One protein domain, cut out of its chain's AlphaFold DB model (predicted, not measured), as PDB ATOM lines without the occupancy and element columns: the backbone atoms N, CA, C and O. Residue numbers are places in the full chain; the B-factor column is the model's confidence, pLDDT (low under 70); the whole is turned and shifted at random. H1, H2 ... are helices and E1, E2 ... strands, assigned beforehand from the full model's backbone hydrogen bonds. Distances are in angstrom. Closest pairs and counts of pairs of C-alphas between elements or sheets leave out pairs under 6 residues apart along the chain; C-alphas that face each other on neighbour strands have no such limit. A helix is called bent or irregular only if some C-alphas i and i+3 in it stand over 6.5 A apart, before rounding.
ATOM      1  N   PHE A  11     -44.747 -26.962 -21.935       89.31
ATOM      2  CA  PHE A  11     -44.074 -27.625 -20.815       89.31
ATOM      3  C   PHE A  11     -44.379 -26.876 -19.512       89.31
ATOM      4  O   PHE A  11     -44.119 -25.676 -19.428       89.31
ATOM      5  N   MET A  12     -44.941 -27.555 -18.504       91.44
ATOM      6  CA  MET A  12     -45.446 -26.921 -17.269       91.44
ATOM      7  C   MET A  12     -46.466 -25.792 -17.543       91.44
ATOM      8  O   MET A  12     -46.468 -24.763 -16.873       91.44
ATOM      9  N   GLY A  13     -47.327 -25.968 -18.553       88.88
ATOM     10  CA  GLY A  13     -48.347 -24.975 -18.927       88.88
ATOM     11  C   GLY A  13     -47.818 -23.738 -19.666       88.88
ATOM     12  O   GLY A  13     -48.599 -22.857 -20.005       88.88
ATOM     13  N   GLU A  14     -46.522 -23.684 -19.981       89.88
ATOM     14  CA  GLU A  14     -45.867 -22.553 -20.651       89.88
ATOM     15  C   GLU A  14     -45.270 -22.989 -21.995       89.88
ATOM     16  O   GLU A  14     -44.960 -24.167 -22.187       89.88
ATOM     17  N   SER A  15     -45.073 -22.059 -22.935       91.62
ATOM     18  CA  SER A  15     -44.310 -22.378 -24.148       91.62
ATOM     19  C   SER A  15     -42.840 -22.663 -23.820       91.62
ATOM     20  O   SER A  15     -42.296 -22.186 -22.817       91.62
ATOM     21  N   TYR A  16     -42.156 -23.407 -24.694       91.31
ATOM     22  CA  TYR A  16     -40.726 -23.692 -24.547       91.31
ATOM     23  C   TYR A  16     -39.881 -22.426 -24.318       91.31
ATOM     24  O   TYR A  16     -39.035 -22.403 -23.422       91.31
ATOM     25  N   GLN A  17     -40.107 -21.364 -25.101       92.50
ATOM     26  CA  GLN A  17     -39.348 -20.115 -25.016       92.50
ATOM     27  C   GLN A  17     -39.604 -19.382 -23.695       92.50
ATOM     28  O   GLN A  17     -38.651 -18.939 -23.053       92.50
ATOM     29  N   GLU A  18     -40.868 -19.282 -23.270       92.44
ATOM     30  CA  GLU A  18     -41.234 -18.648 -21.999       92.44
ATOM     31  C   GLU A  18     -40.624 -19.389 -20.815       92.44
ATOM     32  O   GLU A  18     -40.104 -18.754 -19.892       92.44
ATOM     33  N   ARG A  19     -40.658 -20.726 -20.843       91.50
ATOM     34  CA  ARG A  19     -40.111 -21.530 -19.757       91.50
ATOM     35  C   ARG A  19     -38.591 -21.455 -19.711       91.50
ATOM     36  O   ARG A  19     -38.030 -21.208 -18.646       91.50
ATOM     37  N   LEU A  20     -37.924 -21.612 -20.856       92.31
ATOM     38  CA  LEU A  20     -36.466 -21.528 -20.945       92.31
ATOM     39  C   LEU A  20     -35.951 -20.157 -20.488       92.31
ATOM     40  O   LEU A  20     -34.945 -20.097 -19.786       92.31
ATOM     41  N   GLY A  21     -36.652 -19.072 -20.833       92.19
ATOM     42  CA  GLY A  21     -36.286 -17.709 -20.435       92.19
ATOM     43  C   GLY A  21     -36.329 -17.454 -18.923       92.19
ATOM     44  O   GLY A  21     -35.675 -16.530 -18.447       92.19
ATOM     45  N   LYS A  22     -37.057 -18.278 -18.156       90.44
ATOM     46  CA  LYS A  22     -37.143 -18.192 -16.686       90.44
ATOM     47  C   LYS A  22     -36.041 -18.975 -15.968       90.44
ATOM     48  O   LYS A  22     -35.850 -18.788 -14.769       90.44
ATOM     49  N   ILE A  23     -35.326 -19.857 -16.670       89.50
ATOM     50  CA  ILE A  23     -34.282 -20.699 -16.079       89.50
ATOM     51  C   ILE A  23     -32.938 -19.980 -16.193       89.50
ATOM     52  O   ILE A  23     -32.368 -19.860 -17.275       89.50
ATOM     53  N   THR A  24     -32.421 -19.512 -15.061       88.50
ATOM     54  CA  THR A  24     -31.163 -18.753 -15.004       88.50
ATOM     55  C   THR A  24     -29.930 -19.647 -14.871       88.50
ATOM     56  O   THR A  24     -28.856 -19.288 -15.357       88.50
ATOM     57  N   ASP A  25     -30.066 -20.824 -14.251       90.75
ATOM     58  CA  ASP A  25     -28.973 -21.787 -14.113       90.75
ATOM     59  C   ASP A  25     -28.715 -22.558 -15.420       90.75
ATOM     60  O   ASP A  25     -29.627 -23.084 -16.062       90.75
ATOM     61  N   LYS A  26     -27.441 -22.663 -15.811       89.94
ATOM     62  CA  LYS A  26     -27.039 -23.281 -17.086       89.94
ATOM     63  C   LYS A  26     -27.274 -24.792 -17.110       89.94
ATOM     64  O   LYS A  26     -27.656 -25.327 -18.157       89.94
ATOM     65  N   ASN A  27     -27.054 -25.476 -15.987       86.94
ATOM     66  CA  ASN A  27     -27.263 -26.920 -15.894       86.94
ATOM     67  C   ASN A  27     -28.760 -27.231 -15.950       86.94
ATOM     68  O   ASN A  27     -29.186 -28.065 -16.749       86.94
ATOM     69  N   ALA A  28     -29.567 -26.480 -15.201       88.50
ATOM     70  CA  ALA A  28     -31.019 -26.564 -15.219       88.50
ATOM     71  C   ALA A  28     -31.599 -26.258 -16.607       88.50
ATOM     72  O   ALA A  28     -32.504 -26.963 -17.057       88.50
ATOM     73  N   ALA A  29     -31.054 -25.274 -17.330       92.12
ATOM     74  CA  ALA A  29     -31.477 -24.967 -18.696       92.12
ATOM     75  C   ALA A  29     -31.134 -26.107 -19.668       92.12
ATOM     76  O   ALA A  29     -31.922 -26.437 -20.549       92.12
ATOM     77  N   THR A  30     -29.974 -26.746 -19.512       91.88
ATOM     78  CA  THR A  30     -29.576 -27.902 -20.338       91.88
ATOM     79  C   THR A  30     -30.454 -29.122 -20.061       91.88
ATOM     80  O   THR A  30     -30.942 -29.764 -20.996       91.88
ATOM     81  N   ALA A  31     -30.726 -29.396 -18.784       92.19
ATOM     82  CA  ALA A  31     -31.657 -30.435 -18.369       92.19
ATOM     83  C   ALA A  31     -33.072 -30.171 -18.897       92.19
ATOM     84  O   ALA A  31     -33.722 -31.098 -19.365       92.19
ATOM     85  N   PHE A  32     -33.523 -28.913 -18.906       94.25
ATOM     86  CA  PHE A  32     -34.819 -28.534 -19.469       94.25
ATOM     87  C   PHE A  32     -34.925 -28.872 -20.955       94.25
ATOM     88  O   PHE A  32     -35.884 -29.522 -21.359       94.25
ATOM     89  N   ARG A  33     -33.924 -28.509 -21.771       94.44
ATOM     90  CA  ARG A  33     -33.923 -28.855 -23.207       94.44
ATOM     91  C   ARG A  33     -33.992 -30.364 -23.428       94.44
ATOM     92  O   ARG A  33     -34.723 -30.827 -24.296       94.44
ATOM     93  N   THR A  34     -33.256 -31.112 -22.610       94.00
ATOM     94  CA  THR A  34     -33.231 -32.579 -22.656       94.00
ATOM     95  C   THR A  34     -34.591 -33.172 -22.279       94.00
ATOM     96  O   THR A  34     -35.118 -34.007 -23.004       94.00
ATOM     97  N   ALA A  35     -35.181 -32.719 -21.172       94.44
ATOM     98  CA  ALA A  35     -36.501 -33.141 -20.712       94.44
ATOM     99  C   ALA A  35     -37.600 -32.812 -21.731       94.44
ATOM    100  O   ALA A  35     -38.450 -33.648 -22.023       94.44
ATOM    101  N   TYR A  36     -37.546 -31.621 -22.326       93.00
ATOM    102  CA  TYR A  36     -38.470 -31.214 -23.375       93.00
ATOM    103  C   TYR A  36     -38.369 -32.124 -24.608       93.00
ATOM    104  O   TYR A  36     -39.390 -32.615 -25.080       93.00
ATOM    105  N   ALA A  37     -37.155 -32.408 -25.096       91.94
ATOM    106  CA  ALA A  37     -36.953 -33.332 -26.215       91.94
ATOM    107  C   ALA A  37     -37.513 -34.729 -25.902       91.94
ATOM    108  O   ALA A  37     -38.306 -35.257 -26.677       91.94
ATOM    109  N   LYS A  38     -37.210 -35.269 -24.711       92.25
ATOM    110  CA  LYS A  38     -37.753 -36.557 -24.245       92.25
ATOM    111  C   LYS A  38     -39.277 -36.593 -24.248       92.25
ATOM    112  O   LYS A  38     -39.848 -37.591 -24.678       92.25
ATOM    113  N   LYS A  39     -39.934 -35.522 -23.788       91.56
ATOM    114  CA  LYS A  39     -41.398 -35.407 -23.821       91.56
ATOM    115  C   LYS A  39     -41.920 -35.463 -25.256       91.56
ATOM    116  O   LYS A  39     -42.833 -36.233 -25.535       91.56
ATOM    117  N   MET A  40     -41.340 -34.667 -26.155       89.56
ATOM    118  CA  MET A  40     -41.782 -34.588 -27.552       89.56
ATOM    119  C   MET A  40     -41.561 -35.897 -28.322       89.56
ATOM    120  O   MET A  40     -42.339 -36.220 -29.212       89.56
ATOM    121  N   GLU A  41     -40.531 -36.659 -27.959       90.75
ATOM    122  CA  GLU A  41     -40.231 -37.976 -28.529       90.75
ATOM    123  C   GLU A  41     -41.047 -39.115 -27.894       90.75
ATOM    124  O   GLU A  41     -40.981 -40.247 -28.370       90.75
ATOM    125  N   GLY A  42     -41.799 -38.852 -26.817       88.50
ATOM    126  CA  GLY A  42     -42.500 -39.896 -26.063       88.50
ATOM    127  C   GLY A  42     -41.543 -40.894 -25.399       88.50
ATOM    128  O   GLY A  42     -41.811 -42.094 -25.390       88.50
ATOM    129  N   SER A  43     -40.404 -40.415 -24.887       86.06
ATOM    130  CA  SER A  43     -39.357 -41.260 -24.305       86.06
ATOM    131  C   SER A  43     -39.871 -42.106 -23.140       86.06
ATOM    132  O   SER A  43     -40.525 -41.613 -22.224       86.06
ATOM    133  N   THR A  44     -39.495 -43.384 -23.143       91.19
ATOM    134  CA  THR A  44     -39.795 -44.357 -22.082       91.19
ATOM    135  C   THR A  44     -38.523 -44.807 -21.360       91.19
ATOM    136  O   THR A  44     -38.402 -45.964 -20.944       91.19
ATOM    137  N   ASP A  45     -37.515 -43.933 -21.278       89.81
ATOM    138  CA  ASP A  45     -36.305 -44.213 -20.507       89.81
ATOM    139  C   ASP A  45     -36.587 -44.250 -18.994       89.81
ATOM    140  O   ASP A  45     -37.668 -43.898 -18.522       89.81
ATOM    141  N   ALA A  46     -35.607 -44.692 -18.202       84.38
ATOM    142  CA  ALA A  46     -35.798 -44.851 -16.760       84.38
ATOM    143  C   ALA A  46     -36.211 -43.543 -16.058       84.38
ATOM    144  O   ALA A  46     -37.026 -43.582 -15.144       84.38
ATOM    145  N   ILE A  47     -35.675 -42.394 -16.489       87.88
ATOM    146  CA  ILE A  47     -36.009 -41.088 -15.901       87.88
ATOM    147  C   ILE A  47     -37.457 -40.735 -16.240       87.88
ATOM    148  O   ILE A  47     -38.218 -40.375 -15.350       87.88
ATOM    149  N   SER A  48     -37.844 -40.901 -17.503       86.62
ATOM    150  CA  SER A  48     -39.184 -40.592 -18.005       86.62
ATOM    151  C   SER A  48     -40.237 -41.477 -17.349       86.62
ATOM    152  O   SER A  48     -41.248 -40.967 -16.873       86.62
ATOM    153  N   ASN A  49     -39.961 -42.776 -17.206       85.19
ATOM    154  CA  ASN A  49     -40.858 -43.706 -16.521       85.19
ATOM    155  C   ASN A  49     -41.004 -43.378 -15.027       85.19
ATOM    156  O   ASN A  49     -42.120 -43.419 -14.518       85.19
ATOM    157  N   ILE A  50     -39.916 -43.026 -14.323       85.31
ATOM    158  CA  ILE A  50     -39.992 -42.621 -12.907       85.31
ATOM    159  C   ILE A  50     -40.796 -41.324 -12.764       85.31
ATOM    160  O   ILE A  50     -41.716 -41.264 -11.951       85.31
ATOM    161  N   SER A  51     -40.496 -40.301 -13.569       87.88
ATOM    162  CA  SER A  51     -41.217 -39.025 -13.532       87.88
ATOM    163  C   SER A  51     -42.705 -39.204 -13.833       87.88
ATOM    164  O   SER A  51     -43.545 -38.645 -13.129       87.88
ATOM    165  N   HIS A  52     -43.043 -40.029 -14.825       85.31
ATOM    166  CA  HIS A  52     -44.425 -40.349 -15.173       85.31
ATOM    167  C   HIS A  52     -45.138 -41.113 -14.047       85.31
ATOM    168  O   HIS A  52     -46.235 -40.721 -13.658       85.31
ATOM    169  N   ALA A  53     -44.521 -42.146 -13.466       82.62
ATOM    170  CA  ALA A  53     -45.137 -42.976 -12.422       82.62
ATOM    171  C   ALA A  53     -45.522 -42.198 -11.149       82.62
ATOM    172  O   ALA A  53     -46.517 -42.524 -10.511       82.62
ATOM    173  N   TYR A  54     -44.767 -41.156 -10.787       83.44
ATOM    174  CA  TYR A  54     -45.075 -40.295  -9.631       83.44
ATOM    175  C   TYR A  54     -45.982 -39.107  -9.970       83.44
ATOM    176  O   TYR A  54     -46.365 -38.351  -9.077       83.44
ATOM    177  N   SER A  55     -46.284 -38.890 -11.245       83.12
ATOM    178  CA  SER A  55     -47.050 -37.721 -11.698       83.12
ATOM    179  C   SER A  55     -48.399 -38.078 -12.284       83.12
ATOM    180  O   SER A  55     -49.316 -37.267 -12.260       83.12
ATOM    181  N   THR A  56     -48.515 -39.290 -12.808       69.12
ATOM    182  CA  THR A  56     -49.733 -39.819 -13.394       69.12
ATOM    183  C   THR A  56     -50.227 -40.904 -12.453       69.12
ATOM    184  O   THR A  56     -49.642 -41.978 -12.331       69.12
ATOM    185  N   GLY A  57     -51.238 -40.560 -11.662       67.81
ATOM    186  CA  GLY A  57     -51.931 -41.524 -10.825       67.81
ATOM    187  C   GLY A  57     -52.894 -42.349 -11.665       67.81
ATOM    188  O   GLY A  57     -52.580 -42.834 -12.753       67.81
ATOM    189  N   LYS A  58     -54.115 -42.492 -11.164       72.25
ATOM    190  CA  LYS A  58     -55.174 -43.215 -11.858       72.25
ATOM    191  C   LYS A  58     -55.717 -42.388 -13.029       72.25
ATOM    192  O   LYS A  58     -56.109 -41.235 -12.855       72.25
ATOM    193  N   ALA A  59     -55.781 -42.984 -14.221       78.69
ATOM    194  CA  ALA A  59     -56.479 -42.374 -15.353       78.69
ATOM    195  C   ALA A  59     -57.966 -42.184 -15.009       78.69
ATOM    196  O   ALA A  59     -58.615 -43.110 -14.517       78.69
ATOM    197  N   GLY A  60     -58.503 -40.988 -15.262       81.19
ATOM    198  CA  GLY A  60     -59.875 -40.643 -14.884       81.19
ATOM    199  C   GLY A  60     -60.085 -40.467 -13.375       81.19
ATOM    200  O   GLY A  60     -61.193 -40.721 -12.901       81.19
ATOM    201  N   ALA A  61     -59.043 -40.064 -12.638       87.38
ATOM    202  CA  ALA A  61     -59.117 -39.693 -11.225       87.38
ATOM    203  C   ALA A  61     -60.272 -38.717 -10.947       87.38
ATOM    204  O   ALA A  61     -60.446 -37.736 -11.670       87.38
ATOM    205  N   VAL A  62     -61.066 -39.004  -9.915       88.38
ATOM    206  CA  VAL A  62     -62.271 -38.223  -9.573       88.38
ATOM    207  C   VAL A  62     -61.996 -37.108  -8.566       88.38
ATOM    208  O   VAL A  62     -62.763 -36.152  -8.501       88.38
ATOM    209  N   ASP A  63     -60.881 -37.200  -7.849       92.06
ATOM    210  CA  ASP A  63     -60.363 -36.219  -6.898       92.06
ATOM    211  C   ASP A  63     -58.820 -36.206  -6.951       92.06
ATOM    212  O   ASP A  63     -58.193 -36.931  -7.736       92.06
ATOM    213  N   PHE A  64     -58.195 -35.338  -6.155       94.44
ATOM    214  CA  PHE A  64     -56.740 -35.209  -6.133       94.44
ATOM    215  C   PHE A  64     -56.016 -36.352  -5.408       94.44
ATOM    216  O   PHE A  64     -54.873 -36.644  -5.764       94.44
ATOM    217  N   GLU A  65     -56.652 -37.015  -4.439       91.19
ATOM    218  CA  GLU A  65     -56.090 -38.203  -3.781       91.19
ATOM    219  C   GLU A  65     -55.949 -39.346  -4.802       91.19
ATOM    220  O   GLU A  65     -54.869 -39.921  -4.958       91.19
ATOM    221  N   ASP A  66     -56.991 -39.585  -5.604       87.94
ATOM    222  CA  ASP A  66     -56.991 -40.531  -6.725       87.94
ATOM    223  C   ASP A  66     -55.970 -40.140  -7.813       87.94
ATOM    224  O   ASP A  66     -55.374 -41.004  -8.475       87.94
ATOM    225  N   ALA A  67     -55.769 -38.837  -8.029       90.62
ATOM    226  CA  ALA A  67     -54.830 -38.331  -9.025       90.62
ATOM    227  C   ALA A  67     -53.364 -38.525  -8.610       90.62
ATOM    228  O   ALA A  67     -52.507 -38.647  -9.492       90.62
ATOM    229  N   PHE A  68     -53.075 -38.591  -7.307       89.06
ATOM    230  CA  PHE A  68     -51.721 -38.678  -6.753       89.06
ATOM    231  C   PHE A  68     -51.605 -39.740  -5.644       89.06
ATOM    232  O   PHE A  68     -51.194 -39.425  -4.529       89.06
ATOM    233  N   PRO A  69     -51.837 -41.030  -5.952       83.19
ATOM    234  CA  PRO A  69     -51.914 -42.099  -4.949       83.19
ATOM    235  C   PRO A  69     -50.585 -42.394  -4.231       83.19
ATOM    236  O   PRO A  69     -50.553 -43.130  -3.249       83.19
ATOM    237  N   MET A  70     -49.471 -41.848  -4.728       81.44
ATOM    238  CA  MET A  70     -48.145 -41.954  -4.106       81.44
ATOM    239  C   MET A  70     -47.902 -40.888  -3.025       81.44
ATOM    240  O   MET A  70     -46.818 -40.869  -2.442       81.44
ATOM    241  N   TYR A  71     -48.863 -39.987  -2.794       86.12
ATOM    242  CA  TYR A  71     -48.739 -38.855  -1.881       86.12
ATOM    243  C   TYR A  71     -49.850 -38.858  -0.821       86.12
ATOM    244  O   TYR A  71     -50.991 -39.208  -1.101       86.12
ATOM    245  N   ASP A  72     -49.516 -38.409   0.389       88.44
ATOM    246  CA  ASP A  72     -50.482 -37.943   1.391       88.44
ATOM    247  C   ASP A  72     -50.987 -36.565   0.948       88.44
ATOM    248  O   ASP A  72     -50.298 -35.552   1.135       88.44
ATOM    249  N   VAL A  73     -52.133 -36.554   0.263       93.44
ATOM    250  CA  VAL A  73     -52.730 -35.342  -0.306       93.44
ATOM    251  C   VAL A  73     -53.618 -34.657   0.732       93.44
ATOM    252  O   VAL A  73     -54.422 -35.287   1.409       93.44
ATOM    253  N   VAL A  74     -53.490 -33.338   0.835       94.81
ATOM    254  CA  VAL A  74     -54.441 -32.459   1.516       94.81
ATOM    255  C   VAL A  74     -54.891 -31.376   0.542       94.81
ATOM    256  O   VAL A  74     -54.074 -30.752  -0.140       94.81
ATOM    257  N   THR A  75     -56.197 -31.151   0.463       96.00
ATOM    258  CA  THR A  75     -56.786 -30.113  -0.386       96.00
ATOM    259  C   THR A  75     -57.389 -29.026   0.485       96.00
ATOM    260  O   THR A  75     -58.134 -29.317   1.418       96.00
ATOM    261  N   HIS A  76     -57.074 -27.776   0.157       96.75
ATOM    262  CA  HIS A  76     -57.595 -26.597   0.834       96.75
ATOM    263  C   HIS A  76     -58.362 -25.743  -0.162       96.75
ATOM    264  O   HIS A  76     -57.822 -25.387  -1.207       96.75
ATOM    265  N   VAL A  77     -59.599 -25.394   0.179       96.31
ATOM    266  CA  VAL A  77     -60.422 -24.496  -0.633       96.31
ATOM    267  C   VAL A  77     -60.275 -23.066  -0.110       96.31
ATOM    268  O   VAL A  77     -60.310 -22.841   1.101       96.31
ATOM    269  N   GLY A  78     -60.053 -22.126  -1.024       94.50
ATOM    270  CA  GLY A  78     -59.830 -20.701  -0.768       94.50
ATOM    271  C   GLY A  78     -58.898 -20.104  -1.824       94.50
ATOM    272  O   GLY A  78     -58.246 -20.824  -2.580       94.50
ATOM    273  N   ASN A  79     -58.855 -18.781  -1.923       92.06
ATOM    274  CA  ASN A  79     -58.274 -18.102  -3.087       92.06
ATOM    275  C   ASN A  79     -56.739 -17.998  -3.045       92.06
ATOM    276  O   ASN A  79     -56.110 -17.785  -4.092       92.06
ATOM    277  N   ALA A  80     -56.149 -18.164  -1.855       92.06
ATOM    278  CA  ALA A  80     -54.710 -18.123  -1.615       92.06
ATOM    279  C   ALA A  80     -54.068 -16.896  -2.288       92.06
ATOM    280  O   ALA A  80     -53.171 -17.025  -3.123       92.06
ATOM    281  N   ASP A  81     -54.584 -15.701  -1.984       93.19
ATOM    282  CA  ASP A  81     -54.179 -14.441  -2.616       93.19
ATOM    283  C   ASP A  81     -52.772 -14.017  -2.168       93.19
ATOM    284  O   ASP A  81     -52.566 -13.185  -1.283       93.19
ATOM    285  N   ILE A  82     -51.775 -14.669  -2.762       93.69
ATOM    286  CA  ILE A  82     -50.363 -14.496  -2.458       93.69
ATOM    287  C   ILE A  82     -49.650 -14.083  -3.734       93.69
ATOM    288  O   ILE A  82     -49.636 -14.790  -4.745       93.69
ATOM    289  N   SER A  83     -48.982 -12.931  -3.679       92.81
ATOM    290  CA  SER A  83     -48.182 -12.480  -4.812       92.81
ATOM    291  C   SER A  83     -47.077 -13.489  -5.145       92.81
ATOM    292  O   SER A  83     -46.422 -14.049  -4.262       92.81
ATOM    293  N   LYS A  84     -46.785 -13.651  -6.440       90.88
ATOM    294  CA  LYS A  84     -45.684 -14.503  -6.918       90.88
ATOM    295  C   LYS A  84     -44.341 -14.159  -6.261       90.88
ATOM    296  O   LYS A  84     -43.539 -15.047  -5.992       90.88
ATOM    297  N   GLY A  85     -44.105 -12.875  -5.982       93.62
ATOM    298  CA  GLY A  85     -42.904 -12.413  -5.287       93.62
ATOM    299  C   GLY A  85     -42.815 -12.926  -3.850       93.62
ATOM    300  O   GLY A  85     -41.745 -13.366  -3.441       93.62
ATOM    301  N   ASN A  86     -43.928 -12.924  -3.108       95.62
ATOM    302  CA  ASN A  86     -43.981 -13.477  -1.754       95.62
ATOM    303  C   ASN A  86     -43.828 -14.999  -1.767       95.62
ATOM    304  O   ASN A  86     -43.009 -15.518  -1.015       95.62
ATOM    305  N   TRP A  87     -44.529 -15.692  -2.668       96.31
ATOM    306  CA  TRP A  87     -44.455 -17.152  -2.797       96.31
ATOM    307  C   TRP A  87     -43.025 -17.659  -3.046       96.31
ATOM    308  O   TRP A  87     -42.623 -18.699  -2.534       96.31
ATOM    309  N   GLN A  88     -42.233 -16.915  -3.825       93.19
ATOM    310  CA  GLN A  88     -40.858 -17.279  -4.191       93.19
ATOM    311  C   GLN A  88     -39.814 -17.017  -3.092       93.19
ATOM    312  O   GLN A  88     -38.622 -17.268  -3.303       93.19
ATOM    313  N   ARG A  89     -40.211 -16.485  -1.931       95.94
ATOM    314  CA  ARG A  89     -39.277 -16.252  -0.826       95.94
ATOM    315  C   ARG A  89     -38.994 -17.529  -0.042       95.94
ATOM    316  O   ARG A  89     -39.880 -18.339   0.192       95.94
ATOM    317  N   ASN A  90     -37.767 -17.654   0.460       94.75
ATOM    318  CA  ASN A  90     -37.356 -18.801   1.273       94.75
ATOM    319  C   ASN A  90     -38.045 -18.823   2.648       94.75
ATOM    320  O   ASN A  90     -38.178 -19.869   3.265       94.75
ATOM    321  N   ASP A  91     -38.466 -17.672   3.168       96.19
ATOM    322  CA  ASP A  91     -39.186 -17.570   4.440       96.19
ATOM    323  C   ASP A  91     -40.709 -17.551   4.298       96.19
ATOM    324  O   ASP A  91     -41.399 -17.402   5.309       96.19
ATOM    325  N   PHE A  92     -41.240 -17.730   3.084       97.31
ATOM    326  CA  PHE A  92     -42.672 -17.932   2.911       97.31
ATOM    327  C   PHE A  92     -43.078 -19.259   3.578       97.31
ATOM    328  O   PHE A  92     -42.523 -20.308   3.236       97.31
ATOM    329  N   PRO A  93     -44.017 -19.257   4.543       96.69
ATOM    330  CA  PRO A  93     -44.266 -20.405   5.411       96.69
ATOM    331  C   PRO A  93     -45.175 -21.461   4.766       96.69
ATOM    332  O   PRO A  93     -46.140 -21.918   5.377       96.69
ATOM    333  N   PHE A  94     -44.845 -21.887   3.542       96.31
ATOM    334  CA  PHE A  94     -45.615 -22.863   2.764       96.31
ATOM    335  C   PHE A  94     -45.806 -24.202   3.495       96.31
ATOM    336  O   PHE A  94     -46.767 -24.916   3.228       96.31
ATOM    337  N   TRP A  95     -44.912 -24.546   4.433       95.81
ATOM    338  CA  TRP A  95     -45.010 -25.763   5.243       95.81
ATOM    339  C   TRP A  95     -46.310 -25.842   6.057       95.81
ATOM    340  O   TRP A  95     -46.762 -26.943   6.357       95.81
ATOM    341  N   LYS A  96     -46.947 -24.702   6.365       96.62
ATOM    342  CA  LYS A  96     -48.243 -24.676   7.056       96.62
ATOM    343  C   LYS A  96     -49.365 -25.317   6.239       96.62
ATOM    344  O   LYS A  96     -50.263 -25.919   6.814       96.62
ATOM    345  N   TYR A  97     -49.295 -25.278   4.908       97.50
ATOM    346  CA  TYR A  97     -50.318 -25.892   4.055       97.50
ATOM    347  C   TYR A  97     -50.381 -27.417   4.163       97.50
ATOM    348  O   TYR A  97     -51.361 -28.015   3.737       97.50
ATOM    349  N   PHE A  98     -49.389 -28.070   4.767       95.44
ATOM    350  CA  PHE A  98     -49.453 -29.508   5.026       95.44
ATOM    351  C   PHE A  98     -50.206 -29.862   6.322       95.44
ATOM    352  O   PHE A  98     -50.366 -31.044   6.644       95.44
ATOM    353  N   GLU A  99     -50.655 -28.875   7.098       91.88
ATOM    354  CA  GLU A  99     -51.466 -29.083   8.296       91.88
ATOM    355  C   GLU A  99     -52.951 -29.206   7.918       91.88
ATOM    356  O   GLU A  99     -53.508 -28.325   7.267       91.88
ATOM    357  N   LYS A 100     -53.628 -30.273   8.369       82.31
ATOM    358  CA  LYS A 100     -55.032 -30.562   8.000       82.31
ATOM    359  C   LYS A 100     -56.038 -29.467   8.386       82.31
ATOM    360  O   LYS A 100     -57.109 -29.414   7.804       82.31
ATOM    361  N   GLY A 101     -55.722 -28.641   9.385       83.81
ATOM    362  CA  GLY A 101     -56.591 -27.556   9.861       83.81
ATOM    363  C   GLY A 101     -56.272 -26.179   9.277       83.81
ATOM    364  O   GLY A 101     -56.872 -25.195   9.702       83.81
ATOM    365  N   THR A 102     -55.304 -26.084   8.366       91.06
ATOM    366  CA  THR A 102     -54.960 -24.821   7.708       91.06
ATOM    367  C   THR A 102     -55.953 -24.531   6.585       91.06
ATOM    368  O   THR A 102     -56.402 -25.444   5.913       91.06
ATOM    369  N   SER A 103     -56.318 -23.262   6.395       93.00
ATOM    370  CA  SER A 103     -57.099 -22.807   5.236       93.00
ATOM    371  C   SER A 103     -56.161 -22.407   4.094       93.00
ATOM    372  O   SER A 103     -55.035 -21.972   4.351       93.00
ATOM    373  N   ALA A 104     -56.625 -22.475   2.843       94.25
ATOM    374  CA  ALA A 104     -55.878 -21.955   1.695       94.25
ATOM    375  C   ALA A 104     -55.518 -20.465   1.869       94.25
ATOM    376  O   ALA A 104     -54.420 -20.044   1.499       94.25
ATOM    377  N   ASP A 105     -56.383 -19.706   2.547       97.19
ATOM    378  CA  ASP A 105     -56.223 -18.268   2.787       97.19
ATOM    379  C   ASP A 105     -55.387 -17.924   4.028       97.19
ATOM    380  O   ASP A 105     -55.150 -16.752   4.325       97.19
ATOM    381  N   ALA A 106     -54.894 -18.926   4.766       96.50
ATOM    382  CA  ALA A 106     -54.201 -18.723   6.042       96.50
ATOM    383  C   ALA A 106     -52.927 -17.861   5.950       96.50
ATOM    384  O   ALA A 106     -52.411 -17.416   6.978       96.50
ATOM    385  N   LEU A 107     -52.393 -17.664   4.741       96.75
ATOM    386  CA  LEU A 107     -51.180 -16.892   4.481       96.75
ATOM    387  C   LEU A 107     -51.411 -15.635   3.627       96.75
ATOM    388  O   LEU A 107     -50.425 -14.996   3.268       96.75
ATOM    389  N   ASN A 108     -52.658 -15.243   3.344       96.94
ATOM    390  CA  ASN A 108     -52.952 -14.065   2.510       96.94
ATOM    391  C   ASN A 108     -52.402 -12.770   3.138       96.94
ATOM    392  O   ASN A 108     -51.828 -11.926   2.454       96.94
ATOM    393  N   ASP A 109     -52.472 -12.658   4.467       95.75
ATOM    394  CA  ASP A 109     -51.949 -11.504   5.210       95.75
ATOM    395  C   ASP A 109     -50.441 -11.592   5.502       95.75
ATOM    396  O   ASP A 109     -49.875 -10.723   6.174       95.75
ATOM    397  N   PRO A 117     -34.050 -14.423   3.122       95.31
ATOM    398  CA  PRO A 117     -32.942 -15.119   3.768       95.31
ATOM    399  C   PRO A 117     -32.362 -16.219   2.868       95.31
ATOM    400  O   PRO A 117     -33.047 -16.707   1.969       95.31
ATOM    401  N   PRO A 118     -31.117 -16.670   3.110       92.88
ATOM    402  CA  PRO A 118     -30.582 -17.828   2.407       92.88
ATOM    403  C   PRO A 118     -31.396 -19.078   2.757       92.88
ATOM    404  O   PRO A 118     -31.723 -19.311   3.921       92.88
ATOM    405  N   GLN A 119     -31.668 -19.923   1.762       87.25
ATOM    406  CA  GLN A 119     -32.408 -21.174   1.956       87.25
ATOM    407  C   GLN A 119     -31.740 -22.093   2.995       87.25
ATOM    408  O   GLN A 119     -32.415 -22.870   3.658       87.25
ATOM    409  N   THR A 120     -30.422 -21.980   3.185       87.12
ATOM    410  CA  THR A 120     -29.627 -22.749   4.157       87.12
ATOM    411  C   THR A 120     -29.787 -22.293   5.614       87.12
ATOM    412  O   THR A 120     -29.153 -22.868   6.499       87.12
ATOM    413  N   ARG A 121     -30.616 -21.276   5.900       91.38
ATOM    414  CA  ARG A 121     -30.879 -20.815   7.274       91.38
ATOM    415  C   ARG A 121     -31.474 -21.957   8.111       91.38
ATOM    416  O   ARG A 121     -32.401 -22.639   7.681       91.38
ATOM    417  N   ALA A 122     -30.932 -22.176   9.309       89.25
ATOM    418  CA  ALA A 122     -31.186 -23.394  10.082       89.25
ATOM    419  C   ALA A 122     -32.656 -23.595  10.500       89.25
ATOM    420  O   ALA A 122     -33.129 -24.724  10.559       89.25
ATOM    421  N   ASP A 123     -33.387 -22.524  10.806       91.44
ATOM    422  CA  ASP A 123     -34.825 -22.573  11.098       91.44
ATOM    423  C   ASP A 123     -35.658 -22.952   9.867       91.44
ATOM    424  O   ASP A 123     -36.547 -23.789   9.983       91.44
ATOM    425  N   LEU A 124     -35.324 -22.418   8.688       92.19
ATOM    426  CA  LEU A 124     -35.990 -22.783   7.435       92.19
ATOM    427  C   LEU A 124     -35.759 -24.253   7.101       92.19
ATOM    428  O   LEU A 124     -36.703 -24.970   6.800       92.19
ATOM    429  N   GLN A 125     -34.524 -24.730   7.257       89.62
ATOM    430  CA  GLN A 125     -34.197 -26.141   7.058       89.62
ATOM    431  C   GLN A 125     -34.970 -27.065   8.005       89.62
ATOM    432  O   GLN A 125     -35.448 -28.118   7.576       89.62
ATOM    433  N   ARG A 126     -35.161 -26.664   9.271       90.81
ATOM    434  CA  ARG A 126     -36.023 -27.403  10.209       90.81
ATOM    435  C   ARG A 126     -37.477 -27.443   9.738       90.81
ATOM    436  O   ARG A 126     -38.071 -28.515   9.762       90.81
ATOM    437  N   ASN A 127     -38.020 -26.319   9.275       93.00
ATOM    438  CA  ASN A 127     -39.404 -26.243   8.795       93.00
ATOM    439  C   ASN A 127     -39.621 -27.023   7.486       93.00
ATOM    440  O   ASN A 127     -40.656 -27.650   7.298       93.00
ATOM    441  N   TYR A 128     -38.646 -27.036   6.578       91.50
ATOM    442  CA  TYR A 128     -38.723 -27.862   5.370       91.50
ATOM    443  C   TYR A 128     -38.689 -29.348   5.718       91.50
ATOM    444  O   TYR A 128     -39.455 -30.140   5.172       91.50
ATOM    445  N   SER A 129     -37.820 -29.717   6.664       87.75
ATOM    446  CA  SER A 129     -37.660 -31.101   7.111       87.75
ATOM    447  C   SER A 129     -38.886 -31.617   7.866       87.75
ATOM    448  O   SER A 129     -39.164 -32.812   7.802       87.75
ATOM    449  N   SER A 130     -39.642 -30.747   8.549       90.06
ATOM    450  CA  SER A 130     -40.831 -31.153   9.312       90.06
ATOM    451  C   SER A 130     -41.995 -31.620   8.439       90.06
ATOM    452  O   SER A 130     -42.917 -32.245   8.953       90.06
ATOM    453  N   ILE A 131     -41.971 -31.329   7.136       91.31
ATOM    454  CA  ILE A 131     -42.997 -31.796   6.198       91.31
ATOM    455  C   ILE A 131     -42.884 -33.311   6.010       91.31
ATOM    456  O   ILE A 131     -43.899 -33.998   6.005       91.31
ATOM    457  N   GLY A 132     -41.661 -33.837   5.900       85.00
ATOM    458  CA  GLY A 132     -41.419 -35.224   5.503       85.00
ATOM    459  C   GLY A 132     -41.638 -35.476   3.999       85.00
ATOM    460  O   GLY A 132     -42.051 -34.567   3.268       85.00
ATOM    461  N   PRO A 133     -41.316 -36.688   3.520       86.81
ATOM    462  CA  PRO A 133     -41.441 -37.060   2.112       86.81
ATOM    463  C   PRO A 133     -42.882 -37.413   1.739       86.81
ATOM    464  O   PRO A 133     -43.664 -37.828   2.594       86.81
ATOM    465  N   GLY A 134     -43.209 -37.330   0.448       86.56
ATOM    466  CA  GLY A 134     -44.440 -37.903  -0.094       86.56
ATOM    467  C   GLY A 134     -45.710 -37.188   0.356       86.56
ATOM    468  O   GLY A 134     -46.752 -37.823   0.463       86.56
ATOM    469  N   ARG A 135     -45.652 -35.881   0.626       92.38
ATOM    470  CA  ARG A 135     -46.834 -35.079   0.975       92.38
ATOM    471  C   ARG A 135     -47.191 -34.116  -0.141       92.38
ATOM    472  O   ARG A 135     -46.314 -33.611  -0.843       92.38
ATOM    473  N   MET A 136     -48.474 -33.822  -0.296       95.25
ATOM    474  CA  MET A 136     -48.948 -32.877  -1.297       95.25
ATOM    475  C   MET A 136     -50.050 -31.998  -0.719       95.25
ATOM    476  O   MET A 136     -51.048 -32.511  -0.241       95.25
ATOM    477  N   ALA A 137     -49.883 -30.682  -0.780       97.94
ATOM    478  CA  ALA A 137     -50.956 -29.733  -0.513       97.94
ATOM    479  C   ALA A 137     -51.430 -29.117  -1.831       97.94
ATOM    480  O   ALA A 137     -50.605 -28.741  -2.665       97.94
ATOM    481  N   ILE A 138     -52.741 -29.011  -2.029       98.00
ATOM    482  CA  ILE A 138     -53.338 -28.410  -3.228       98.00
ATOM    483  C   ILE A 138     -54.320 -27.333  -2.789       98.00
ATOM    484  O   ILE A 138     -55.284 -27.625  -2.085       98.00
ATOM    485  N   LEU A 139     -54.053 -26.093  -3.188       98.19
ATOM    486  CA  LEU A 139     -54.896 -24.934  -2.922       98.19
ATOM    487  C   LEU A 139     -55.804 -24.709  -4.133       98.19
ATOM    488  O   LEU A 139     -55.319 -24.564  -5.259       98.19
ATOM    489  N   VAL A 140     -57.112 -24.729  -3.896       97.62
ATOM    490  CA  VAL A 140     -58.156 -24.674  -4.920       97.62
ATOM    491  C   VAL A 140     -59.017 -23.433  -4.668       97.62
ATOM    492  O   VAL A 140     -59.694 -23.379  -3.640       97.62
ATOM    493  N   PRO A 141     -59.042 -22.451  -5.585       97.44
ATOM    494  CA  PRO A 141     -59.947 -21.311  -5.472       97.44
ATOM    495  C   PRO A 141     -61.406 -21.751  -5.367       97.44
ATOM    496  O   PRO A 141     -61.813 -22.725  -6.003       97.44
ATOM    497  N   GLU A 142     -62.213 -21.005  -4.614       97.62
ATOM    498  CA  GLU A 142     -63.630 -21.334  -4.388       97.62
ATOM    499  C   GLU A 142     -64.387 -21.471  -5.717       97.62
ATOM    500  O   GLU A 142     -65.086 -22.456  -5.949       97.62
ATOM    501  N   SER A 143     -64.147 -20.545  -6.649       97.56
ATOM    502  CA  SER A 143     -64.768 -20.556  -7.976       97.56
ATOM    503  C   SER A 143     -64.352 -21.754  -8.837       97.56
ATOM    504  O   SER A 143     -65.115 -22.183  -9.706       97.56
ATOM    505  N   LEU A 144     -63.154 -22.310  -8.626       98.00
ATOM    506  CA  LEU A 144     -62.723 -23.540  -9.287       98.00
ATOM    507  C   LEU A 144     -63.415 -24.753  -8.658       98.00
ATOM    508  O   LEU A 144     -63.929 -25.594  -9.396       98.00
ATOM    509  N   GLN A 145     -63.468 -24.816  -7.324       97.81
ATOM    510  CA  GLN A 145     -64.133 -25.897  -6.595       97.81
ATOM    511  C   GLN A 145     -65.610 -26.008  -6.995       97.81
ATOM    512  O   GLN A 145     -66.061 -27.090  -7.361       97.81
ATOM    513  N   GLU A 146     -66.336 -24.887  -7.052       98.00
ATOM    514  CA  GLU A 146     -67.741 -24.860  -7.481       98.00
ATOM    515  C   GLU A 146     -67.943 -25.443  -8.890       98.00
ATOM    516  O   GLU A 146     -68.878 -26.211  -9.131       98.00
ATOM    517  N   LYS A 147     -67.048 -25.123  -9.839       97.94
ATOM    518  CA  LYS A 147     -67.099 -25.679 -11.204       97.94
ATOM    519  C   LYS A 147     -66.830 -27.185 -11.210       97.94
ATOM    520  O   LYS A 147     -67.447 -27.909 -11.991       97.94
ATOM    521  N   MET A 148     -65.900 -27.653 -10.378       97.38
ATOM    522  CA  MET A 148     -65.560 -29.074 -10.257       97.38
ATOM    523  C   MET A 148     -66.708 -29.880  -9.642       97.38
ATOM    524  O   MET A 148     -67.020 -30.961 -10.144       97.38
ATOM    525  N   ASP A 149     -67.379 -29.332  -8.630       97.31
ATOM    526  CA  ASP A 149     -68.541 -29.959  -7.991       97.31
ATOM    527  C   ASP A 149     -69.746 -30.029  -8.942       97.31
ATOM    528  O   ASP A 149     -70.486 -31.015  -8.955       97.31
ATOM    529  N   ALA A 150     -69.932 -29.000  -9.776       98.00
ATOM    530  CA  ALA A 150     -71.020 -28.938 -10.749       98.00
ATOM    531  C   ALA A 150     -70.824 -29.871 -11.960       98.00
ATOM    532  O   ALA A 150     -71.808 -30.362 -12.520       98.00
ATOM    533  N   ASP A 151     -69.579 -30.116 -12.383       97.56
ATOM    534  CA  ASP A 151     -69.259 -30.951 -13.544       97.56
ATOM    535  C   ASP A 151     -68.089 -31.920 -13.250       97.56
ATOM    536  O   ASP A 151     -66.915 -31.571 -13.408       97.56
ATOM    537  N   PRO A 152     -68.381 -33.198 -12.934       95.56
ATOM    538  CA  PRO A 152     -67.351 -34.215 -12.715       95.56
ATOM    539  C   PRO A 152     -66.448 -34.477 -13.930       95.56
ATOM    540  O   PRO A 152     -65.320 -34.948 -13.782       95.56
ATOM    541  N   ALA A 153     -66.921 -34.221 -15.156       95.81
ATOM    542  CA  ALA A 153     -66.077 -34.332 -16.342       95.81
ATOM    543  C   ALA A 153     -65.102 -33.154 -16.442       95.81
ATOM    544  O   ALA A 153     -63.975 -33.342 -16.904       95.81
ATOM    545  N   PHE A 154     -65.509 -31.967 -15.994       96.25
ATOM    546  CA  PHE A 154     -64.610 -30.832 -15.819       96.25
ATOM    547  C   PHE A 154     -63.593 -31.093 -14.704       96.25
ATOM    548  O   PHE A 154     -62.401 -30.922 -14.949       96.25
ATOM    549  N   ALA A 155     -64.017 -31.610 -13.547       96.31
ATOM    550  CA  ALA A 155     -63.112 -31.985 -12.459       96.31
ATOM    551  C   ALA A 155     -62.007 -32.941 -12.935       96.31
ATOM    552  O   ALA A 155     -60.824 -32.661 -12.752       96.31
ATOM    553  N   ARG A 156     -62.362 -34.005 -13.671       95.25
ATOM    554  CA  ARG A 156     -61.375 -34.921 -14.276       95.25
ATOM    555  C   ARG A 156     -60.347 -34.206 -15.157       95.25
ATOM    556  O   ARG A 156     -59.167 -34.536 -15.102       95.25
ATOM    557  N   LYS A 157     -60.761 -33.197 -15.933       95.62
ATOM    558  CA  LYS A 157     -59.827 -32.396 -16.746       95.62
ATOM    559  C   LYS A 157     -58.873 -31.574 -15.883       95.62
ATOM    560  O   LYS A 157     -57.730 -31.383 -16.284       95.62
ATOM    561  N   ILE A 158     -59.310 -31.079 -14.723       96.62
ATOM    562  CA  ILE A 158     -58.423 -30.374 -13.786       96.62
ATOM    563  C   ILE A 158     -57.362 -31.331 -13.242       96.62
ATOM    564  O   ILE A 158     -56.176 -31.010 -13.282       96.62
ATOM    565  N   MET A 159     -57.758 -32.540 -12.847       95.81
ATOM    566  CA  MET A 159     -56.835 -33.578 -12.381       95.81
ATOM    567  C   MET A 159     -55.802 -33.913 -13.464       95.81
ATOM    568  O   MET A 159     -54.602 -33.878 -13.196       95.81
ATOM    569  N   GLU A 160     -56.245 -34.129 -14.706       93.88
ATOM    570  CA  GLU A 160     -55.364 -34.357 -15.860       93.88
ATOM    571  C   GLU A 160     -54.389 -33.191 -16.089       93.88
ATOM    572  O   GLU A 160     -53.206 -33.415 -16.358       93.88
ATOM    573  N   LYS A 161     -54.846 -31.938 -15.946       94.38
ATOM    574  CA  LYS A 161     -53.991 -30.747 -16.088       94.38
ATOM    575  C   LYS A 161     -52.892 -30.704 -15.026       94.38
ATOM    576  O   LYS A 161     -51.736 -30.458 -15.376       94.38
ATOM    577  N   VAL A 162     -53.219 -30.956 -13.757       96.12
ATOM    578  CA  VAL A 162     -52.226 -30.944 -12.668       96.12
ATOM    579  C   VAL A 162     -51.257 -32.125 -12.806       96.12
ATOM    580  O   VAL A 162     -50.048 -31.936 -12.675       96.12
ATOM    581  N   GLN A 163     -51.747 -33.320 -13.159       94.88
ATOM    582  CA  GLN A 163     -50.906 -34.492 -13.441       94.88
ATOM    583  C   GLN A 163     -49.924 -34.229 -14.589       94.88
ATOM    584  O   GLN A 163     -48.731 -34.508 -14.462       94.88
ATOM    585  N   ALA A 164     -50.396 -33.641 -15.693       93.38
ATOM    586  CA  ALA A 164     -49.551 -33.292 -16.831       93.38
ATOM    587  C   ALA A 164     -48.493 -32.244 -16.465       93.38
ATOM    588  O   ALA A 164     -47.324 -32.390 -16.827       93.38
ATOM    589  N   TRP A 165     -48.875 -31.211 -15.705       95.56
ATOM    590  CA  TRP A 165     -47.927 -30.213 -15.212       95.56
ATOM    591  C   TRP A 165     -46.844 -30.857 -14.341       95.56
ATOM    592  O   TRP A 165     -45.655 -30.583 -14.520       95.56
ATOM    593  N   LYS A 166     -47.241 -31.748 -13.424       95.50
ATOM    594  CA  LYS A 166     -46.311 -32.443 -12.531       95.50
ATOM    595  C   LYS A 166     -45.384 -33.382 -13.299       95.50
ATOM    596  O   LYS A 166     -44.193 -33.394 -13.014       95.50
ATOM    597  N   ALA A 167     -45.892 -34.088 -14.311       94.50
ATOM    598  CA  ALA A 167     -45.090 -34.969 -15.160       94.50
ATOM    599  C   ALA A 167     -43.986 -34.195 -15.886       94.50
ATOM    600  O   ALA A 167     -42.838 -34.642 -15.925       94.50
ATOM    601  N   ASP A 168     -44.314 -33.006 -16.396       95.12
ATOM    602  CA  ASP A 168     -43.344 -32.099 -17.000       95.12
ATOM    603  C   ASP A 168     -42.295 -31.642 -15.979       95.12
ATOM    604  O   ASP A 168     -41.089 -31.776 -16.215       95.12
ATOM    605  N   TYR A 169     -42.739 -31.126 -14.827       95.50
ATOM    606  CA  TYR A 169     -41.836 -30.662 -13.775       95.50
ATOM    607  C   TYR A 169     -40.891 -31.777 -13.314       95.50
ATOM    608  O   TYR A 169     -39.676 -31.582 -13.291       95.50
ATOM    609  N   ASP A 170     -41.425 -32.959 -13.010       95.75
ATOM    610  CA  ASP A 170     -40.645 -34.089 -12.521       95.75
ATOM    611  C   ASP A 170     -39.704 -34.632 -13.592       95.75
ATOM    612  O   ASP A 170     -38.609 -35.077 -13.263       95.75
ATOM    613  N   LEU A 171     -40.067 -34.607 -14.879       96.12
ATOM    614  CA  LEU A 171     -39.146 -34.985 -15.954       96.12
ATOM    615  C   LEU A 171     -37.952 -34.030 -16.019       96.12
ATOM    616  O   LEU A 171     -36.806 -34.473 -16.146       96.12
ATOM    617  N   TRP A 172     -38.206 -32.728 -15.903       96.19
ATOM    618  CA  TRP A 172     -37.149 -31.727 -15.862       96.19
ATOM    619  C   TRP A 172     -36.269 -31.874 -14.619       96.19
ATOM    620  O   TRP A 172     -35.054 -32.026 -14.754       96.19
ATOM    621  N   ASP A 173     -36.866 -31.894 -13.431       94.94
ATOM    622  CA  ASP A 173     -36.135 -31.951 -12.168       94.94
ATOM    623  C   ASP A 173     -35.353 -33.264 -12.009       94.94
ATOM    624  O   ASP A 173     -34.177 -33.259 -11.646       94.94
ATOM    625  N   ASN A 174     -35.929 -34.402 -12.400       92.81
ATOM    626  CA  ASN A 174     -35.209 -35.676 -12.366       92.81
ATOM    627  C   ASN A 174     -34.079 -35.738 -13.401       92.81
ATOM    628  O   ASN A 174     -33.065 -36.401 -13.171       92.81
ATOM    629  N   THR A 175     -34.202 -35.018 -14.521       93.88
ATOM    630  CA  THR A 175     -33.093 -34.852 -15.472       93.88
ATOM    631  C   THR A 175     -31.972 -34.002 -14.867       93.88
ATOM    632  O   THR A 175     -30.799 -34.323 -15.065       93.88
ATOM    633  N   VAL A 176     -32.303 -32.969 -14.079       90.19
ATOM    634  CA  VAL A 176     -31.317 -32.196 -13.301       90.19
ATOM    635  C   VAL A 176     -30.614 -33.097 -12.281       90.19
ATOM    636  O   VAL A 176     -29.384 -33.173 -12.281       90.19
ATOM    637  N   ALA A 177     -31.371 -33.832 -11.463       87.19
ATOM    638  CA  ALA A 177     -30.836 -34.733 -10.442       87.19
ATOM    639  C   ALA A 177     -29.909 -35.807 -11.040       87.19
ATOM    640  O   ALA A 177     -28.812 -36.056 -10.532       87.19
ATOM    641  N   ALA A 178     -30.300 -36.396 -12.175       85.38
ATOM    642  CA  ALA A 178     -29.466 -37.344 -12.908       85.38
ATOM    643  C   ALA A 178     -28.157 -36.711 -13.411       85.38
ATOM    644  O   ALA A 178     -27.108 -37.356 -13.359       85.38
ATOM    645  N   GLY A 179     -28.196 -35.450 -13.855       82.12
ATOM    646  CA  GLY A 179     -27.009 -34.683 -14.247       82.12
ATOM    647  C   GLY A 179     -25.996 -34.522 -13.108       82.12
ATOM    648  O   GLY A 179     -24.791 -34.562 -13.349       82.12
ATOM    649  N   TYR A 180     -26.480 -34.446 -11.866       80.31
ATOM    650  CA  TYR A 180     -25.659 -34.442 -10.650       80.31
ATOM    651  C   TYR A 180     -25.293 -35.846 -10.130       80.31
ATOM    652  O   TYR A 180     -24.628 -35.970  -9.105       80.31
ATOM    653  N   GLY A 181     -25.683 -36.919 -10.827       82.38
ATOM    654  CA  GLY A 181     -25.377 -38.301 -10.438       82.38
ATOM    655  C   GLY A 181     -26.227 -38.847  -9.285       82.38
ATOM    656  O   GLY A 181     -25.871 -39.873  -8.700       82.38
ATOM    657  N   MET A 182     -27.339 -38.188  -8.951       81.12
ATOM    658  CA  MET A 182     -28.248 -38.626  -7.890       81.12
ATOM    659  C   MET A 182     -29.020 -39.891  -8.288       81.12
ATOM    660  O   MET A 182     -29.254 -40.161  -9.472       81.12
ATOM    661  N   ASN A 183     -29.462 -40.665  -7.292       83.56
ATOM    662  CA  ASN A 183     -30.458 -41.707  -7.519       83.56
ATOM    663  C   ASN A 183     -31.823 -41.045  -7.754       83.56
ATOM    664  O   ASN A 183     -32.428 -40.507  -6.833       83.56
ATOM    665  N   VAL A 184     -32.299 -41.092  -8.996       82.38
ATOM    666  CA  VAL A 184     -33.546 -40.439  -9.417       82.38
ATOM    667  C   VAL A 184     -34.774 -40.974  -8.676       82.38
ATOM    668  O   VAL A 184     -35.668 -40.197  -8.362       82.38
ATOM    669  N   ALA A 185     -34.821 -42.273  -8.364       79.38
ATOM    670  CA  ALA A 185     -35.962 -42.856  -7.659       79.38
ATOM    671  C   ALA A 185     -36.028 -42.364  -6.205       79.38
ATOM    672  O   ALA A 185     -37.071 -41.894  -5.764       79.38
ATOM    673  N   GLU A 186     -34.901 -42.395  -5.488       77.75
ATOM    674  CA  GLU A 186     -34.807 -41.868  -4.118       77.75
ATOM    675  C   GLU A 186     -35.071 -40.360  -4.079       77.75
ATOM    676  O   GLU A 186     -35.817 -39.880  -3.225       77.75
ATOM    677  N   HIS A 187     -34.514 -39.620  -5.044       84.25
ATOM    678  CA  HIS A 187     -34.757 -38.187  -5.196       84.25
ATOM    679  C   HIS A 187     -36.249 -37.904  -5.357       84.25
ATOM    680  O   HIS A 187     -36.798 -37.108  -4.602       84.25
ATOM    681  N   GLN A 188     -36.925 -38.604  -6.270       85.19
ATOM    682  CA  GLN A 188     -38.358 -38.440  -6.505       85.19
ATOM    683  C   GLN A 188     -39.205 -38.810  -5.277       85.19
ATOM    684  O   GLN A 188     -40.134 -38.079  -4.936       85.19
ATOM    685  N   MET A 189     -38.873 -39.906  -4.588       79.94
ATOM    686  CA  MET A 189     -39.570 -40.351  -3.374       79.94
ATOM    687  C   MET A 189     -39.462 -39.358  -2.217       79.94
ATOM    688  O   MET A 189     -40.365 -39.285  -1.389       79.94
ATOM    689  N   SER A 190     -38.369 -38.596  -2.145       83.25
ATOM    690  CA  SER A 190     -38.134 -37.647  -1.053       83.25
ATOM    691  C   SER A 190     -38.986 -36.374  -1.131       83.25
ATOM    692  O   SER A 190     -38.989 -35.580  -0.186       83.25
ATOM    693  N   LYS A 191     -39.664 -36.138  -2.260       90.75
ATOM    694  CA  LYS A 191     -40.297 -34.854  -2.558       90.75
ATOM    695  C   LYS A 191     -41.683 -34.713  -1.945       90.75
ATOM    696  O   LYS A 191     -42.465 -35.661  -1.916       90.75
ATOM    697  N   SER A 192     -41.994 -33.478  -1.582       94.81
ATOM    698  CA  SER A 192     -43.316 -33.000  -1.198       94.81
ATOM    699  C   SER A 192     -43.633 -31.702  -1.942       94.81
ATOM    700  O   SER A 192     -42.728 -30.928  -2.271       94.81
ATOM    701  N   TYR A 193     -44.913 -31.475  -2.231       97.62
ATOM    702  CA  TYR A 193     -45.372 -30.436  -3.156       97.62
ATOM    703  C   TYR A 193     -46.446 -29.561  -2.515       97.62
ATOM    704  O   TYR A 193     -47.303 -30.058  -1.792       97.62
ATOM    705  N   VAL A 194     -46.432 -28.270  -2.830       98.06
ATOM    706  CA  VAL A 194     -47.587 -27.380  -2.665       98.06
ATOM    707  C   VAL A 194     -47.955 -26.853  -4.041       98.06
ATOM    708  O   VAL A 194     -47.110 -26.250  -4.703       98.06
ATOM    709  N   PHE A 195     -49.192 -27.084  -4.463       97.81
ATOM    710  CA  PHE A 195     -49.774 -26.536  -5.680       97.81
ATOM    711  C   PHE A 195     -50.762 -25.440  -5.331       97.81
ATOM    712  O   PHE A 195     -51.597 -25.613  -4.453       97.81
ATOM    713  N   ASP A 196     -50.676 -24.338  -6.055       97.69
ATOM    714  CA  ASP A 196     -51.603 -23.221  -5.986       97.69
ATOM    715  C   ASP A 196     -52.229 -23.040  -7.368       97.69
ATOM    716  O   ASP A 196     -51.509 -22.786  -8.344       97.69
ATOM    717  N   LEU A 197     -53.537 -23.271  -7.464       97.62
ATOM    718  CA  LEU A 197     -54.273 -23.265  -8.727       97.62
ATOM    719  C   LEU A 197     -54.952 -21.912  -8.974       97.62
ATOM    720  O   LEU A 197     -55.332 -21.215  -8.038       97.62
ATOM    721  N   ASP A 198     -55.118 -21.541 -10.244       96.25
ATOM    722  CA  ASP A 198     -55.993 -20.433 -10.648       96.25
ATOM    723  C   ASP A 198     -57.448 -20.892 -10.868       96.25
ATOM    724  O   ASP A 198     -57.775 -22.072 -10.738       96.25
ATOM    725  N   GLU A 199     -58.343 -19.961 -11.206       96.12
ATOM    726  CA  GLU A 199     -59.780 -20.225 -11.395       96.12
ATOM    727  C   GLU A 199     -60.097 -21.147 -12.592       96.12
ATOM    728  O   GLU A 199     -61.225 -21.644 -12.733       96.12
ATOM    729  N   GLU A 200     -59.116 -21.375 -13.468       95.88
ATOM    730  CA  GLU A 200     -59.154 -22.291 -14.607       95.88
ATOM    731  C   GLU A 200     -58.429 -23.621 -14.323       95.88
ATOM    732  O   GLU A 200     -58.331 -24.486 -15.208       95.88
ATOM    733  N   GLY A 201     -57.896 -23.794 -13.111       95.06
ATOM    734  CA  GLY A 201     -57.137 -24.961 -12.676       95.06
ATOM    735  C   GLY A 201     -55.785 -25.121 -13.367       95.06
ATOM    736  O   GLY A 201     -55.315 -26.246 -13.551       95.06
ATOM    737  N   ASN A 202     -55.163 -24.030 -13.818       95.50
ATOM    738  CA  ASN A 202     -53.735 -24.029 -14.132       95.50
ATOM    739  C   ASN A 202     -52.926 -23.835 -12.847       95.50
ATOM    740  O   ASN A 202     -53.361 -23.176 -11.907       95.50
ATOM    741  N   VAL A 203     -51.713 -24.379 -12.824       95.62
ATOM    742  CA  VAL A 203     -50.784 -24.182 -11.707       95.62
ATOM    743  C   VAL A 203     -50.222 -22.759 -11.771       95.62
ATOM    744  O   VAL A 203     -49.367 -22.461 -12.608       95.62
ATOM    745  N   ARG A 204     -50.697 -21.889 -10.875       93.69
ATOM    746  CA  ARG A 204     -50.245 -20.500 -10.714       93.69
ATOM    747  C   ARG A 204     -48.903 -20.444  -9.996       93.69
ATOM    748  O   ARG A 204     -47.970 -19.795 -10.477       93.69
ATOM    749  N   ASN A 205     -48.791 -21.163  -8.878       94.75
ATOM    750  CA  ASN A 205     -47.544 -21.346  -8.145       94.75
ATOM    751  C   ASN A 205     -47.340 -22.815  -7.749       94.75
ATOM    752  O   ASN A 205     -48.283 -23.586  -7.582       94.75
ATOM    753  N   CYS A 206     -46.075 -23.204  -7.594       95.31
ATOM    754  CA  CYS A 206     -45.708 -24.509  -7.069       95.31
ATOM    755  C   CYS A 206     -44.441 -24.391  -6.225       95.31
ATOM    756  O   CYS A 206     -43.461 -23.774  -6.654       95.31
ATOM    757  N   THR A 207     -44.462 -25.001  -5.043       95.81
ATOM    758  CA  THR A 207     -43.273 -25.196  -4.209       95.81
ATOM    759  C   THR A 207     -42.985 -26.678  -4.103       95.81
ATOM    760  O   THR A 207     -43.873 -27.465  -3.781       95.81
ATOM    761  N   VAL A 208     -41.729 -27.047  -4.335       94.19
ATOM    762  CA  VAL A 208     -41.245 -28.415  -4.166       94.19
ATOM    763  C   VAL A 208     -40.151 -28.397  -3.121       94.19
ATOM    764  O   VAL A 208     -39.220 -27.595  -3.183       94.19
ATOM    765  N   THR A 209     -40.284 -29.278  -2.143       91.06
ATOM    766  CA  THR A 209     -39.278 -29.514  -1.113       91.06
ATOM    767  C   THR A 209     -38.908 -30.985  -1.129       91.06
ATOM    768  O   THR A 209     -39.736 -31.833  -1.444       91.06
ATOM    769  N   SER A 210     -37.673 -31.301  -0.775       80.56
ATOM    770  CA  SER A 210     -37.224 -32.669  -0.544       80.56
ATOM    771  C   SER A 210     -36.868 -32.815   0.925       80.56
ATOM    772  O   SER A 210     -36.061 -32.032   1.433       80.56
ATOM    773  N   SER A 211     -37.396 -33.831   1.603       61.25
ATOM    774  CA  SER A 211     -36.917 -34.204   2.935       61.25
ATOM    775  C   SER A 211     -35.595 -34.973   2.804       61.25
ATOM    776  O   SER A 211     -35.531 -36.187   2.989       61.25
TER     777      SER A 211
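Overview. This is residues 11 to 109 and 117 to 211 of the 272 residues of an uncharacterized protein of bacterium 1XD8-76 (UniProt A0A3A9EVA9). One long helix, H10, lies slantwise over one face of a twisted four-stranded sheet and runs on past it, and H2, H3 and H11 gather round its later part, residues 167 to 179. The short helix H6 sits over the sheet's opposite face, H4 sits over edge strand E1 on H10's face, and H9 makes a corner with H10. The printed part has 194 residues with eleven named helices and four named strands, in the order H1 H2 H3 H4 E1 H5 H6 H7 H8 E2 H9 H10 H11 E3 E4. The sheet, in the order E1 E2 E3 E4, is mixed, and the class is mixed, helices and strands. The whole is compact, with a radius of gyration of the C-alphas of 16.3 A and spans of 43 by 40 by 30 A.

Arrangement. H1, residues 16 to 22, and H2, residues 26 to 40, form a helical hairpin; they only just touch, with 3 pairs of C-alphas within 8 A, the closest those of Leu 20 and Ala 29 at 6.5 A. H3, residues 46 to 53, is close to H2 but not clearly touching, the closest C-alphas being those of Lys 38 and Ser 48, 7.6 A apart. H4, residues 64 to 67, is over E1, residues 72 to 77, at a height over the sheet of 8.5 A. H5, residues 84 to 87, H7, residues 104 to 107, and H8, residues 122 to 129, only graze the sheet. H6, residues 94 to 98, is on the face opposite to H4, at a height over the sheet of 7.9 A, and only just over E2, residues 135 to 140, with 3 of its C-alphas falling on that strand. H9, residues 142 to 150, only grazes the sheet and touches H10, residues 152 to 179, only at the corner, where the closest C-alphas, those of Met 148 and Ala 155, are 4.4 A apart. H10 is the hub, touching five helices; it is over E3, residues 191 to 197, and E4, residues 203 to 210, at a height over the sheet of 9.8 A, slantwise to the strands. Its residues 168 to 179 touch H2 at a steep tilt of 49 degrees, closest at the C-alphas of Ala 35 and Trp 172, 5.1 A. Its residues 167 to 175 touch H3 at a shallow tilt of 25 degrees, closest at Ser 51 and Asp 170, C-alphas 5.1 A apart. Its residues 170 to 178 touch H11, residues 184 to 189, closest at the C-alphas of Asn 174 and Val 184, 5.8 A. E2, H9, H10, H11 and E3 make a strand-helix-strand unit, two parallel neighbour strands with helices between. E1 and E2 are parallel, with N 74 and O 136 within hydrogen-bond range at 2.8 A; for E2 and E3, also parallel, N 137 and O 193 are at 2.8 A. E3 and E4 are an antiparallel hairpin, with N 194 and O 207 at 2.8 A. Every O i to N i+4 pair is within hydrogen-bond range in H2, H3, H8, H10 and H11; H1 has 2 of 3, H9 4 of 5, and H6 0 of 1 but 2 of 2 O i to N i+3 pairs, while H4, H5 and H7 are too short.

Along the chain. H1 begins at C-alpha 16, (-40.726, -23.692, -24.547). H2 measures 21.3 A from first to last C-alpha. H7 is irregular, C-alphas 104 and 107 being 7.4 A apart. H10 measures 40.4 A, from (-67.351, -34.215, -12.715) at C-alpha 152. E3 measures 19.2 A and E4 19.5 A, E4 ending at C-alpha 210, (-37.224, -32.669, -0.544).

Size, cuts and confidence. The two C-alphas farthest apart, those of Ala 150 and Gly 181, are 46.6 A apart. Residues 110 to 116 are not printed, and C-alphas 109 and 117 are 19.4 A apart across the cut. Of the links that are printed whole, none is long. Mean pLDDT of the printed part is 91.3; residues 56 to 57 and 211 are under 70.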